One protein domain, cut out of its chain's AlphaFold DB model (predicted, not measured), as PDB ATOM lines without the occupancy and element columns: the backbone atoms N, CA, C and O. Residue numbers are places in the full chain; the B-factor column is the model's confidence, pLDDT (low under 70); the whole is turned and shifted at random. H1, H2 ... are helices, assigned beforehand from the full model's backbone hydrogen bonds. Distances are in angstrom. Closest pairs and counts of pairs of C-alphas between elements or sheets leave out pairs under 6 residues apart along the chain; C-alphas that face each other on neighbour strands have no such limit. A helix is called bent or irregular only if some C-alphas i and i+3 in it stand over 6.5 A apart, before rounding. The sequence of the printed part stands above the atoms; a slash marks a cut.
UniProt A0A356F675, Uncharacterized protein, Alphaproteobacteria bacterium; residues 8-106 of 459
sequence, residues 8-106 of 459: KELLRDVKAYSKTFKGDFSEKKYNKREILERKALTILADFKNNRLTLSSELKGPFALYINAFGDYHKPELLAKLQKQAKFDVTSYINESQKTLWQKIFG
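What this domain is: This is residues 8 to 106 of the 459 residues of an uncharacterized protein of Alphaproteobacteria bacterium (UniProt A0A356F675). H3 is the core, with H1 and H4 nearly along it on opposite sides. Long H2 crosses one side and H5 the side opposite; residues 22 to 27 and 98 to 103 stick out. The printed part has 99 residues with five named helices, H1 to H5 along the chain, and no named strand; its class is all helix, helices holding 78 of the 99 residues, and it is compact, with a radius of gyration of the C-alphas of 13.7 A and spans of 40 by 30 by 23 A.

Where its parts are: Find C-alpha 8 at (92.513, 139.760, 101.412), where H1, residues 8 to 18, begins. Then come H2, residues 27 to 48, 30.7 A long; H3, 56 to 69; and H4, 71 to 84, irregular, C-alphas 72 and 75 being 7.3 A apart. H5, 89 to 105, kinks 28 degrees near residue 99 and ends at (104.853, 126.089, 99.234).

How they stand to each other: Start at hub H3: its closest C-alphas to H1 are Pro 61 and Leu 10, 6.2 A, touching at a shallow 17 degrees tilt. H3 and H4 form a hairpin, closest C-alphas Ile 66 and Lys 74, 6.0 A. Every O i to N i+4 pair is within hydrogen-bond range in H1 and H5, 16 of 18 in H2, 8 of 10 in H3, 7 of 10 in H4.

The domain as a whole: The printed part has no cut and no long link; pLDDT is under 70 at 36 residues, among them 90 to 106.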
ATOM      1  N   LYS A   8      91.323 139.574 102.259       84.31
ATOM      2  CA  LYS A   8      92.513 139.760 101.412       84.31
ATOM      3  C   LYS A   8      93.710 140.285 102.210       84.31
ATOM      4  O   LYS A   8      94.846 139.915 101.917       84.31
ATOM      5  N   GLU A   9      93.464 141.118 103.216       87.44
ATOM      6  CA  GLU A   9      94.477 141.663 104.114       87.44
ATOM      7  C   GLU A   9      94.925 140.650 105.173       87.44
ATOM      8  O   GLU A   9      96.123 140.398 105.289       87.44
ATOM      9  N   LEU A  10      93.985 139.989 105.858       86.00
ATOM     10  CA  LEU A  10      94.285 138.928 106.831       86.00
ATOM     11  C   LEU A  10      95.188 137.839 106.217       86.00
ATOM     12  O   LEU A  10      96.215 137.462 106.787       86.00
ATOM     13  N   LEU A  11      94.854 137.375 105.009       85.00
ATOM     14  CA  LEU A  11      95.642 136.367 104.290       85.00
ATOM     15  C   LEU A  11      96.982 136.917 103.763       85.00
ATOM     16  O   LEU A  11      97.969 136.176 103.716       85.00
ATOM     17  N   ARG A  12      97.052 138.205 103.391       86.94
ATOM     18  CA  ARG A  12      98.305 138.882 103.006       86.94
ATOM     19  C   ARG A  12      99.273 138.931 104.184       86.94
ATOM     20  O   ARG A  12     100.440 138.587 104.000       86.94
ATOM     21  N   ASP A  13      98.800 139.311 105.365       88.19
ATOM     22  CA  ASP A  13      99.601 139.411 106.585       88.19
ATOM     23  C   ASP A  13     100.139 138.039 107.014       88.19
ATOM     24  O   ASP A  13     101.342 137.895 107.214       88.19
ATOM     25  N   VAL A  14      99.299 136.994 107.044       83.19
ATOM     26  CA  VAL A  14      99.731 135.609 107.339       83.19
ATOM     27  C   VAL A  14     100.778 135.113 106.325       83.19
ATOM     28  O   VAL A  14     101.772 134.476 106.697       83.19
ATOM     29  N   LYS A  15     100.618 135.444 105.035       82.94
ATOM     30  CA  LYS A  15     101.587 135.118 103.969       82.94
ATOM     31  C   LYS A  15     102.870 135.960 104.044       82.94
ATOM     32  O   LYS A  15     103.928 135.497 103.620       82.94
ATOM     33  N   ALA A  16     102.804 137.182 104.569       82.06
ATOM     34  CA  ALA A  16     103.964 138.040 104.799       82.06
ATOM     35  C   ALA A  16     104.749 137.611 106.048       82.06
ATOM     36  O   ALA A  16     105.977 137.584 106.004       82.06
ATOM     37  N   TYR A  17     104.045 137.218 107.111       78.81
ATOM     38  CA  TYR A  17     104.599 136.735 108.372       78.81
ATOM     39  C   TYR A  17     105.315 135.401 108.176       78.81
ATOM     40  O   TYR A  17     106.508 135.306 108.421       78.81
ATOM     41  N   SER A  18     104.655 134.400 107.585       68.06
ATOM     42  CA  SER A  18     105.284 133.100 107.276       68.06
ATOM     43  C   SER A  18     106.521 133.196 106.363       68.06
ATOM     44  O   SER A  18     107.388 132.324 106.414       68.06
ATOM     45  N   LYS A  19     106.661 134.265 105.562       75.38
ATOM     46  CA  LYS A  19     107.875 134.544 104.774       75.38
ATOM     47  C   LYS A  19     109.067 135.044 105.603       75.38
ATOM     48  O   LYS A  19     110.188 134.909 105.118       75.38
ATOM     49  N   THR A  20     108.886 135.587 106.811       66.06
ATOM     50  CA  THR A  20     110.021 136.020 107.658       66.06
ATOM     51  C   THR A  20     110.790 134.835 108.252       66.06
ATOM     52  O   THR A  20     111.964 134.980 108.575       66.06
ATOM     53  N   PHE A  21     110.168 133.650 108.297       53.94
ATOM     54  CA  PHE A  21     110.750 132.386 108.772       53.94
ATOM     55  C   PHE A  21     111.407 131.534 107.663       53.94
ATOM     56  O   PHE A  21     111.827 130.411 107.932       53.94
ATOM     57  N   LYS A  22     111.465 132.004 106.404       58.53
ATOM     58  CA  LYS A  22     112.098 131.266 105.288       58.53
ATOM     59  C   LYS A  22     113.495 131.806 104.986       58.53
ATOM     60  O   LYS A  22     113.627 132.987 104.653       58.53
ATOM     61  N   GLY A  23     114.507 130.936 105.021       51.97
ATOM     62  CA  GLY A  23     115.916 131.302 104.816       51.97
ATOM     63  C   GLY A  23     116.451 132.253 105.892       51.97
ATOM     64  O   GLY A  23     115.727 132.620 106.818       51.97
ATOM     65  N   ASP A  24     117.687 132.707 105.730       43.69
ATOM     66  CA  ASP A  24     118.501 133.283 106.813       43.69
ATOM     67  C   ASP A  24     117.873 134.504 107.489       43.69
ATOM     68  O   ASP A  24     117.264 135.363 106.843       43.69
ATOM     69  N   PHE A  25     117.991 134.577 108.812       40.78
ATOM     70  CA  PHE A  25     117.405 135.660 109.593       40.78
ATOM     71  C   PHE A  25     118.133 136.981 109.313       40.78
ATOM     72  O   PHE A  25     119.358 137.041 109.328       40.78
ATOM     73  N   SER A  26     117.379 138.053 109.064       52.12
ATOM     74  CA  SER A  26     117.938 139.382 108.809       52.12
ATOM     75  C   SER A  26     117.068 140.472 109.418       52.12
ATOM     76  O   SER A  26     115.862 140.296 109.594       52.12
ATOM     77  N   GLU A  27     117.662 141.629 109.698       47.03
ATOM     78  CA  GLU A  27     116.974 142.786 110.281       47.03
ATOM     79  C   GLU A  27     115.733 143.202 109.468       47.03
ATOM     80  O   GLU A  27     114.651 143.415 110.012       47.03
ATOM     81  N   LYS A  28     115.827 143.172 108.133       58.34
ATOM     82  CA  LYS A  28     114.697 143.427 107.220       58.34
ATOM     83  C   LYS A  28     113.549 142.415 107.369       58.34
ATOM     84  O   LYS A  28     112.398 142.759 107.098       58.34
ATOM     85  N   LYS A  29     113.829 141.176 107.799       55.91
ATOM     86  CA  LYS A  29     112.808 140.179 108.176       55.91
ATOM     87  C   LYS A  29     112.287 140.421 109.596       55.91
ATOM     88  O   LYS A  29     111.083 140.288 109.794       55.91
ATOM     89  N   TYR A  30     113.147 140.810 110.541       48.22
ATOM     90  CA  TYR A  30     112.772 141.140 111.922       48.22
ATOM     91  C   TYR A  30     111.826 142.345 111.996       48.22
ATOM     92  O   TYR A  30     110.697 142.195 112.451       48.22
ATOM     93  N   ASN A  31     112.205 143.495 111.433       58.09
ATOM     94  CA  ASN A  31     111.389 144.716 111.451       58.09
ATOM     95  C   ASN A  31     110.030 144.476 110.762       58.09
ATOM     96  O   ASN A  31     108.979 144.898 111.241       58.09
ATOM     97  N   LYS A  32     110.023 143.704 109.666       70.31
ATOM     98  CA  LYS A  32     108.789 143.282 108.984       70.31
ATOM     99  C   LYS A  32     107.926 142.336 109.824       70.31
ATOM    100  O   LYS A  32     106.703 142.394 109.727       70.31
ATOM    101  N   ARG A  33     108.543 141.457 110.618       70.50
ATOM    102  CA  ARG A  33     107.850 140.566 111.553       70.50
ATOM    103  C   ARG A  33     107.202 141.374 112.677       70.50
ATOM    104  O   ARG A  33     106.011 141.201 112.912       70.50
ATOM    105  N   GLU A  34     107.946 142.298 113.282       63.28
ATOM    106  CA  GLU A  34     107.458 143.136 114.377       63.28
ATOM    107  C   GLU A  34     106.265 144.005 113.949       63.28
ATOM    108  O   GLU A  34     105.266 144.064 114.661       63.28
ATOM    109  N   ILE A  35     106.312 144.629 112.766       79.75
ATOM    110  CA  ILE A  35     105.183 145.412 112.226       79.75
ATOM    111  C   ILE A  35     103.909 144.555 112.118       79.75
ATOM    112  O   ILE A  35     102.821 145.015 112.470       79.75
ATOM    113  N   LEU A  36     104.035 143.301 111.667       77.94
ATOM    114  CA  LEU A  36     102.907 142.372 111.546       77.94
ATOM    115  C   LEU A  36     102.398 141.898 112.915       77.94
ATOM    116  O   LEU A  36     101.190 141.836 113.117       77.94
ATOM    117  N   GLU A  37     103.289 141.621 113.871       75.94
ATOM    118  CA  GLU A  37     102.918 141.234 115.241       75.94
ATOM    119  C   GLU A  37     102.252 142.396 116.002       75.94
ATOM    120  O   GLU A  37     101.201 142.198 116.610       75.94
ATOM    121  N   ARG A  38     102.777 143.627 115.900       74.62
ATOM    122  CA  ARG A  38     102.153 144.841 116.464       74.62
ATOM    123  C   ARG A  38     100.747 145.070 115.896       74.62
ATOM    124  O   ARG A  38      99.823 145.332 116.659       74.62
ATOM    125  N   LYS A  39     100.569 144.928 114.577       88.00
ATOM    126  CA  LYS A  39      99.258 145.042 113.913       88.00
ATOM    127  C   LYS A  39      98.285 143.950 114.373       88.00
ATOM    128  O   LYS A  39      97.127 144.240 114.678       88.00
ATOM    129  N   ALA A  40      98.758 142.708 114.457       85.81
ATOM    130  CA  ALA A  40      97.942 141.579 114.880       85.81
ATOM    131  C   ALA A  40      97.509 141.679 116.350       85.81
ATOM    132  O   ALA A  40      96.378 141.316 116.664       85.81
ATOM    133  N   LEU A  41      98.357 142.218 117.237       80.56
ATOM    134  CA  LEU A  41      98.005 142.464 118.639       80.56
ATOM    135  C   LEU A  41      96.765 143.360 118.776       80.56
ATOM    136  O   LEU A  41      95.876 143.019 119.552       80.56
ATOM    137  N   THR A  42      96.661 144.444 117.999       87.00
ATOM    138  CA  THR A  42      95.469 145.312 117.986       87.00
ATOM    139  C   THR A  42      94.231 144.548 117.514       87.00
ATOM    140  O   THR A  42      93.251 144.438 118.246       87.00
ATOM    141  N   ILE A  43      94.304 143.925 116.332       88.75
ATOM    142  CA  ILE A  43      93.178 143.209 115.706       88.75
ATOM    143  C   ILE A  43      92.657 142.064 116.597       88.75
ATOM    144  O   ILE A  43      91.448 141.856 116.723       88.75
ATOM    145  N   LEU A  44      93.559 141.326 117.250       87.25
ATOM    146  CA  LEU A  44      93.197 140.243 118.166       87.25
ATOM    147  C   LEU A  44      92.691 140.756 119.523       87.25
ATOM    148  O   LEU A  44      91.829 140.108 120.118       87.25
ATOM    149  N   ALA A  45      93.166 141.911 120.003       84.00
ATOM    150  CA  ALA A  45      92.631 142.556 121.200       84.00
ATOM    151  C   ALA A  45      91.200 143.068 120.974       84.00
ATOM    152  O   ALA A  45      90.331 142.820 121.809       84.00
ATOM    153  N   ASP A  46      90.913 143.699 119.834       88.31
ATOM    154  CA  ASP A  46      89.559 144.158 119.510       88.31
ATOM    155  C   ASP A  46      88.592 142.984 119.306       88.31
ATOM    156  O   ASP A  46      87.472 143.010 119.826       88.31
ATOM    157  N   PHE A  47      89.035 141.887 118.680       89.75
ATOM    158  CA  PHE A  47      88.256 140.645 118.658       89.75
ATOM    159  C   PHE A  47      88.019 140.080 120.061       89.75
ATOM    160  O   PHE A  47      86.887 139.724 120.400       89.75
ATOM    161  N   LYS A  48      89.048 140.022 120.917       85.94
ATOM    162  CA  LYS A  48      88.916 139.557 122.307       85.94
ATOM    163  C   LYS A  48      87.916 140.403 123.100       85.94
ATOM    164  O   LYS A  48      87.070 139.829 123.786       85.94
ATOM    165  N   ASN A  49      87.926 141.718 122.903       86.88
ATOM    166  CA  ASN A  49      87.111 142.697 123.624       86.88
ATOM    167  C   ASN A  49      85.717 142.959 123.007       86.88
ATOM    168  O   ASN A  49      85.054 143.905 123.417       86.88
ATOM    169  N   ASN A  50      85.262 142.146 122.040       85.50
ATOM    170  CA  ASN A  50      83.984 142.317 121.311       85.50
ATOM    171  C   ASN A  50      83.869 143.622 120.492       85.50
ATOM    172  O   ASN A  50      82.767 144.013 120.121       85.50
ATOM    173  N   ARG A  51      84.988 144.285 120.183       84.19
ATOM    174  CA  ARG A  51      85.035 145.511 119.364       84.19
ATOM    175  C   ARG A  51      85.126 145.227 117.864       84.19
ATOM    176  O   ARG A  51      84.825 146.100 117.060       84.19
ATOM    177  N   LEU A  52      85.519 144.007 117.489       84.19
ATOM    178  CA  LEU A  52      85.557 143.537 116.105       84.19
ATOM    179  C   LEU A  52      84.449 142.504 115.848       84.19
ATOM    180  O   LEU A  52      84.550 141.352 116.278       84.19
ATOM    181  N   THR A  53      83.424 142.906 115.096       81.94
ATOM    182  CA  THR A  53      82.385 142.007 114.575       81.94
ATOM    183  C   THR A  53      82.844 141.401 113.249       81.94
ATOM    184  O   THR A  53      83.179 142.123 112.316       81.94
ATOM    185  N   LEU A  54      82.855 140.069 113.147       84.12
ATOM    186  CA  LEU A  54      83.263 139.361 111.930       84.12
ATOM    187  C   LEU A  54      82.045 138.950 111.093       84.12
ATOM    188  O   LEU A  54      81.198 138.181 111.563       84.12
ATOM    189  N   SER A  55      82.008 139.376 109.827       84.81
ATOM    190  CA  SER A  55      81.107 138.800 108.821       84.81
ATOM    191  C   SER A  55      81.388 137.301 108.636       84.81
ATOM    192  O   SER A  55      82.463 136.803 108.983       84.81
ATOM    193  N   SER A  56      80.427 136.548 108.095       80.94
ATOM    194  CA  SER A  56      80.583 135.099 107.886       80.94
ATOM    195  C   SER A  56      81.808 134.748 107.033       80.94
ATOM    196  O   SER A  56      82.519 133.797 107.352       80.94
ATOM    197  N   GLU A  57      82.099 135.562 106.017       81.88
ATOM    198  CA  GLU A  57      83.245 135.408 105.114       81.88
ATOM    199  C   GLU A  57      84.593 135.638 105.807       81.88
ATOM    200  O   GLU A  57      85.568 134.954 105.501       81.88
ATOM    201  N   LEU A  58      84.660 136.565 106.769       86.56
ATOM    202  CA  LEU A  58      85.897 136.875 107.489       86.56
ATOM    203  C   LEU A  58      86.302 135.776 108.475       86.56
ATOM    204  O   LEU A  58      87.492 135.615 108.736       86.56
ATOM    205  N   LYS A  59      85.355 134.993 109.006       84.81
ATOM    206  CA  LYS A  59      85.620 134.006 110.072       84.81
ATOM    207  C   LYS A  59      86.647 132.943 109.665       84.81
ATOM    208  O   LYS A  59      87.481 132.575 110.488       84.81
ATOM    209  N   GLY A  60      86.650 132.490 108.409       81.25
ATOM    210  CA  GLY A  60      87.666 131.559 107.889       81.25
ATOM    211  C   GLY A  60      89.082 132.167 107.863       81.25
ATOM    212  O   GLY A  60      89.963 131.712 108.597       81.25
ATOM    213  N   PRO A  61      89.319 133.248 107.095       86.06
ATOM    214  CA  PRO A  61      90.562 134.025 107.124       86.06
ATOM    215  C   PRO A  61      91.029 134.408 108.537       86.06
ATOM    216  O   PRO A  61      92.224 134.341 108.832       86.06
ATOM    217  N   PHE A  62      90.102 134.752 109.436       89.25
ATOM    218  CA  PHE A  62      90.408 135.119 110.817       89.25
ATOM    219  C   PHE A  62      90.849 133.920 111.674       89.25
ATOM    220  O   PHE A  62      91.745 134.069 112.503       89.25
ATOM    221  N   ALA A  63      90.329 132.710 111.432       83.56
ATOM    222  CA  ALA A  63      90.836 131.481 112.052       83.56
ATOM    223  C   ALA A  63      92.324 131.249 111.733       83.56
ATOM    224  O   ALA A  63      93.119 130.902 112.610       83.56
ATOM    225  N   LEU A  64      92.720 131.497 110.480       80.62
ATOM    226  CA  LEU A  64      94.116 131.410 110.042       80.62
ATOM    227  C   LEU A  64      94.980 132.519 110.658       80.62
ATOM    228  O   LEU A  64      96.126 132.258 111.025       80.62
ATOM    229  N   TYR A  65      94.422 133.720 110.831       84.94
ATOM    230  CA  TYR A  65      95.081 134.846 111.495       84.94
ATOM    231  C   TYR A  65      95.337 134.567 112.985       84.94
ATOM    232  O   TYR A  65      96.476 134.666 113.439       84.94
ATOM    233  N   ILE A  66      94.324 134.106 113.731       78.25
ATOM    234  CA  ILE A  66      94.478 133.656 115.126       78.25
ATOM    235  C   ILE A  66      95.500 132.513 115.213       78.25
ATOM    236  O   ILE A  66      96.330 132.497 116.122       78.25
ATOM    237  N   ASN A  67      95.491 131.557 114.279       79.25
ATOM    238  CA  ASN A  67      96.450 130.455 114.314       79.25
ATOM    239  C   ASN A  67      97.905 130.896 114.051       79.25
ATOM    240  O   ASN A  67      98.824 130.249 114.556       79.25
ATOM    241  N   ALA A  68      98.115 131.978 113.294       72.00
ATOM    242  CA  ALA A  68      99.434 132.537 113.002       72.00
ATOM    243  C   ALA A  68      99.959 133.488 114.094       72.00
ATOM    244  O   ALA A  68     101.142 133.427 114.424       72.00
ATOM    245  N   PHE A  69      99.094 134.344 114.652       76.38
ATOM    246  CA  PHE A  69      99.482 135.455 115.534       76.38
ATOM    247  C   PHE A  69      98.956 135.353 116.976       76.38
ATOM    248  O   PHE A  69      99.375 136.126 117.831       76.38
ATOM    249  N   GLY A  70      98.039 134.428 117.274       57.69
ATOM    250  CA  GLY A  70      97.355 134.360 118.573       57.69
ATOM    251  C   GLY A  70      98.212 133.908 119.755       57.69
ATOM    252  O   GLY A  70      97.762 134.046 120.890       57.69
ATOM    253  N   ASP A  71      99.413 133.373 119.508       68.62
ATOM    254  CA  ASP A  71     100.390 132.973 120.535       68.62
ATOM    255  C   ASP A  71      99.733 132.180 121.696       68.62
ATOM    256  O   ASP A  71      98.973 131.235 121.447       68.62
ATOM    257  N   TYR A  72      99.950 132.569 122.957       56.38
ATOM    258  CA  TYR A  72      99.348 131.946 124.140       56.38
ATOM    259  C   TYR A  72      97.833 132.190 124.278       56.38
ATOM    260  O   TYR A  72      97.153 131.403 124.935       56.38
ATOM    261  N   HIS A  73      97.277 133.221 123.631       61.50
ATOM    262  CA  HIS A  73      95.828 133.446 123.552       61.50
ATOM    263  C   HIS A  73      95.142 132.595 122.473       61.50
ATOM    264  O   HIS A  73      93.914 132.523 122.451       61.50
ATOM    265  N   LYS A  74      95.885 131.919 121.584       73.25
ATOM    266  CA  LYS A  74      95.314 131.143 120.470       73.25
ATOM    267  C   LYS A  74      94.176 130.190 120.886       73.25
ATOM    268  O   LYS A  74      93.157 130.211 120.199       73.25
ATOM    269  N   PRO A  75      94.266 129.390 121.972       61.59
ATOM    270  CA  PRO A  75      93.173 128.489 122.357       61.59
ATOM    271  C   PRO A  75      91.893 129.241 122.749       61.59
ATOM    272  O   PRO A  75      90.802 128.858 122.340       61.59
ATOM    273  N   GLU A  76      92.036 130.343 123.489       75.62
ATOM    274  CA  GLU A  76      90.943 131.223 123.920       75.62
ATOM    275  C   GLU A  76      90.250 131.877 122.712       75.62
ATOM    276  O   GLU A  76      89.027 131.832 122.574       75.62
ATOM    277  N   LEU A  77      91.047 132.434 121.798       77.06
ATOM    278  CA  LEU A  77      90.581 133.132 120.601       77.06
ATOM    279  C   LEU A  77      89.917 132.175 119.596       77.06
ATOM    280  O   LEU A  77      88.870 132.512 119.044       77.06
ATOM    281  N   LEU A  78      90.471 130.973 119.386       80.38
ATOM    282  CA  LEU A  78      89.855 129.954 118.525       80.38
ATOM    283  C   LEU A  78      88.563 129.398 119.136       80.38
ATOM    284  O   LEU A  78      87.579 129.260 118.416       80.38
ATOM    285  N   ALA A  79      88.514 129.152 120.450       78.81
ATOM    286  CA  ALA A  79      87.282 128.738 121.126       78.81
ATOM    287  C   ALA A  79      86.195 129.828 121.060       78.81
ATOM    288  O   ALA A  79      85.015 129.518 120.881       78.81
ATOM    289  N   LYS A  80      86.578 131.110 121.142       88.38
ATOM    290  CA  LYS A  80      85.661 132.238 120.936       88.38
ATOM    291  C   LYS A  80      85.135 132.292 119.500       88.38
ATOM    292  O   LYS A  80      83.929 132.416 119.305       88.38
ATOM    293  N   LEU A  81      86.014 132.148 118.506       87.31
ATOM    294  CA  LEU A  81      85.624 132.107 117.097       87.31
ATOM    295  C   LEU A  81      84.717 130.905 116.791       87.31
ATOM    296  O   LEU A  81      83.733 131.060 116.074       87.31
ATOM    297  N   GLN A  82      84.976 129.741 117.391       87.19
ATOM    298  CA  GLN A  82      84.154 128.539 117.226       87.19
ATOM    299  C   GLN A  82      82.706 128.732 117.701       87.19
ATOM    300  O   GLN A  82      81.796 128.177 117.096       87.19
ATOM    301  N   LYS A  83      82.470 129.563 118.725       87.62
ATOM    302  CA  LYS A  83      81.112 129.940 119.168       87.62
ATOM    303  C   LYS A  83      80.398 130.904 118.208       87.62
ATOM    304  O   LYS A  83      79.187 131.056 118.297       87.62
ATOM    305  N   GLN A  84      81.130 131.569 117.310       82.25
ATOM    306  CA  GLN A  84      80.598 132.536 116.336       82.25
ATOM    307  C   GLN A  84      80.551 131.990 114.895       82.25
ATOM    308  O   GLN A  84      79.951 132.615 114.010       82.25
ATOM    309  N   ALA A  85      81.211 130.862 114.634       80.00
ATOM    310  CA  ALA A  85      81.326 130.218 113.333       80.00
ATOM    311  C   ALA A  85      80.316 129.070 113.190       80.00
ATOM    312  O   ALA A  85      80.209 128.219 114.066       80.00
ATOM    313  N   LYS A  86      79.629 128.998 112.043       80.69
ATOM    314  CA  LYS A  86      78.765 127.860 111.667       80.69
ATOM    315  C   LYS A  86      79.560 126.699 111.024       80.69
ATOM    316  O   LYS A  86      79.017 125.955 110.220       80.69
ATOM    317  N   PHE A  87      80.854 126.584 111.326       73.94
ATOM    318  CA  PHE A  87      81.768 125.567 110.790       73.94
ATOM    319  C   PHE A  87      82.794 125.157 111.855       73.94
ATOM    320  O   PHE A  87      83.075 125.937 112.767       73.94
ATOM    321  N   ASP A  88      83.371 123.958 111.743       78.56
ATOM    322  CA  ASP A  88      84.485 123.527 112.599       78.56
ATOM    323  C   ASP A  88      85.756 124.312 112.239       78.56
ATOM    324  O   ASP A  88      86.374 124.113 111.192       78.56
ATOM    325  N   VAL A  89      86.147 125.216 113.135       71.69
ATOM    326  CA  VAL A  89      87.318 126.087 113.016       71.69
ATOM    327  C   VAL A  89      88.616 125.273 113.014       71.69
ATOM    328  O   VAL A  89      89.570 125.644 112.330       71.69
ATOM    329  N   THR A  90      88.660 124.146 113.723       66.19
ATOM    330  CA  THR A  90      89.837 123.270 113.802       66.19
ATOM    331  C   THR A  90      90.011 122.484 112.507       66.19
ATOM    332  O   THR A  90      91.101 122.495 111.930       66.19
ATOM    333  N   SER A  91      88.946 121.857 111.999       67.56
ATOM    334  CA  SER A  91      88.987 121.172 110.700       67.56
ATOM    335  C   SER A  91      89.241 122.152 109.556       67.56
ATOM    336  O   SER A  91      90.136 121.901 108.752       67.56
ATOM    337  N   TYR A  92      88.602 123.329 109.552       67.69
ATOM    338  CA  TYR A  92      88.890 124.387 108.578       67.69
ATOM    339  C   TYR A  92      90.364 124.821 108.604       67.69
ATOM    340  O   TYR A  92      90.979 124.955 107.545       67.69
ATOM    341  N   ILE A  93      90.968 125.007 109.787       63.59
ATOM    342  CA  ILE A  93      92.404 125.311 109.906       63.59
ATOM    343  C   ILE A  93      93.255 124.161 109.353       63.59
ATOM    344  O   ILE A  93      94.243 124.427 108.668       63.59
ATOM    345  N   ASN A  94      92.895 122.902 109.607       60.41
ATOM    346  CA  ASN A  94      93.640 121.733 109.130       60.41
ATOM    347  C   ASN A  94      93.535 121.538 107.604       60.41
ATOM    348  O   ASN A  94      94.526 121.215 106.949       60.41
ATOM    349  N   GLU A  95      92.365 121.761 107.010       61.84
ATOM    350  CA  GLU A  95      92.129 121.640 105.564       61.84
ATOM    351  C   GLU A  95      92.665 122.834 104.780       61.84
ATOM    352  O   GLU A  95      93.284 122.663 103.725       61.84
ATOM    353  N   SER A  96      92.541 124.037 105.340       59.84
ATOM    354  CA  SER A  96      93.239 125.221 104.844       59.84
ATOM    355  C   SER A  96      94.753 125.057 104.975       59.84
ATOM    356  O   SER A  96      95.483 125.478 104.086       59.84
ATOM    357  N   GLN A  97      95.267 124.398 106.021       55.19
ATOM    358  CA  GLN A  97      96.693 124.061 106.081       55.19
ATOM    359  C   GLN A  97      97.096 123.110 104.949       55.19
ATOM    360  O   GLN A  97      98.087 123.393 104.287       55.19
ATOM    361  N   LYS A  98      96.319 122.061 104.638       52.12
ATOM    362  CA  LYS A  98      96.589 121.199 103.467       52.12
ATOM    363  C   LYS A  98      96.596 122.014 102.161       52.12
ATOM    364  O   LYS A  98      97.618 122.087 101.484       52.12
ATOM    365  N   THR A  99      95.483 122.669 101.833       53.72
ATOM    366  CA  THR A  99      95.253 123.293 100.515       53.72
ATOM    367  C   THR A  99      96.012 124.609 100.309       53.72
ATOM    368  O   THR A  99      96.631 124.814  99.260       53.72
ATOM    369  N   LEU A 100      96.019 125.503 101.303       44.19
ATOM    370  CA  LEU A 100      96.715 126.789 101.217       44.19
ATOM    371  C   LEU A 100      98.235 126.591 101.232       44.19
ATOM    372  O   LEU A 100      98.938 127.321 100.533       44.19
ATOM    373  N   TRP A 101      98.765 125.604 101.969       41.44
ATOM    374  CA  TRP A 101     100.210 125.357 101.967       41.44
ATOM    375  C   TRP A 101     100.648 124.620 100.701       41.44
ATOM    376  O   TRP A 101     101.647 125.029 100.123       41.44
ATOM    377  N   GLN A 102      99.867 123.677 100.160       42.47
ATOM    378  CA  GLN A 102     100.123 123.132  98.814       42.47
ATOM    379  C   GLN A 102     100.208 124.248  97.748       42.47
ATOM    380  O   GLN A 102     101.145 124.263  96.949       42.47
ATOM    381  N   LYS A 103      99.312 125.248  97.786       41.69
ATOM    382  CA  LYS A 103      99.343 126.405  96.865       41.69
ATOM    383  C   LYS A 103     100.427 127.461  97.162       41.69
ATOM    384  O   LYS A 103     100.784 128.209  96.257       41.69
ATOM    385  N   ILE A 104     100.948 127.577  98.391       39.69
ATOM    386  CA  ILE A 104     101.950 128.609  98.770       39.69
ATOM    387  C   ILE A 104     103.389 128.060  98.855       39.69
ATOM    388  O   ILE A 104     104.347 128.831  98.764       39.69
ATOM    389  N   PHE A 105     103.557 126.751  99.037       42.03
ATOM    390  CA  PHE A 105     104.853 126.089  99.234       42.03
ATOM    391  C   PHE A 105     105.239 125.196  98.045       42.03
ATOM    392  O   PHE A 105     106.394 124.795  97.959       42.03
ATOM    393  N   GLY A 106     104.311 124.986  97.105       36.38
ATOM    394  CA  GLY A 106     104.494 124.161  95.917       36.38
ATOM    395  C   GLY A 106     104.084 122.711  96.166       36.38
ATOM    396  O   GLY A 106     104.272 122.168  97.251       36.38
TER     397      GLY A 106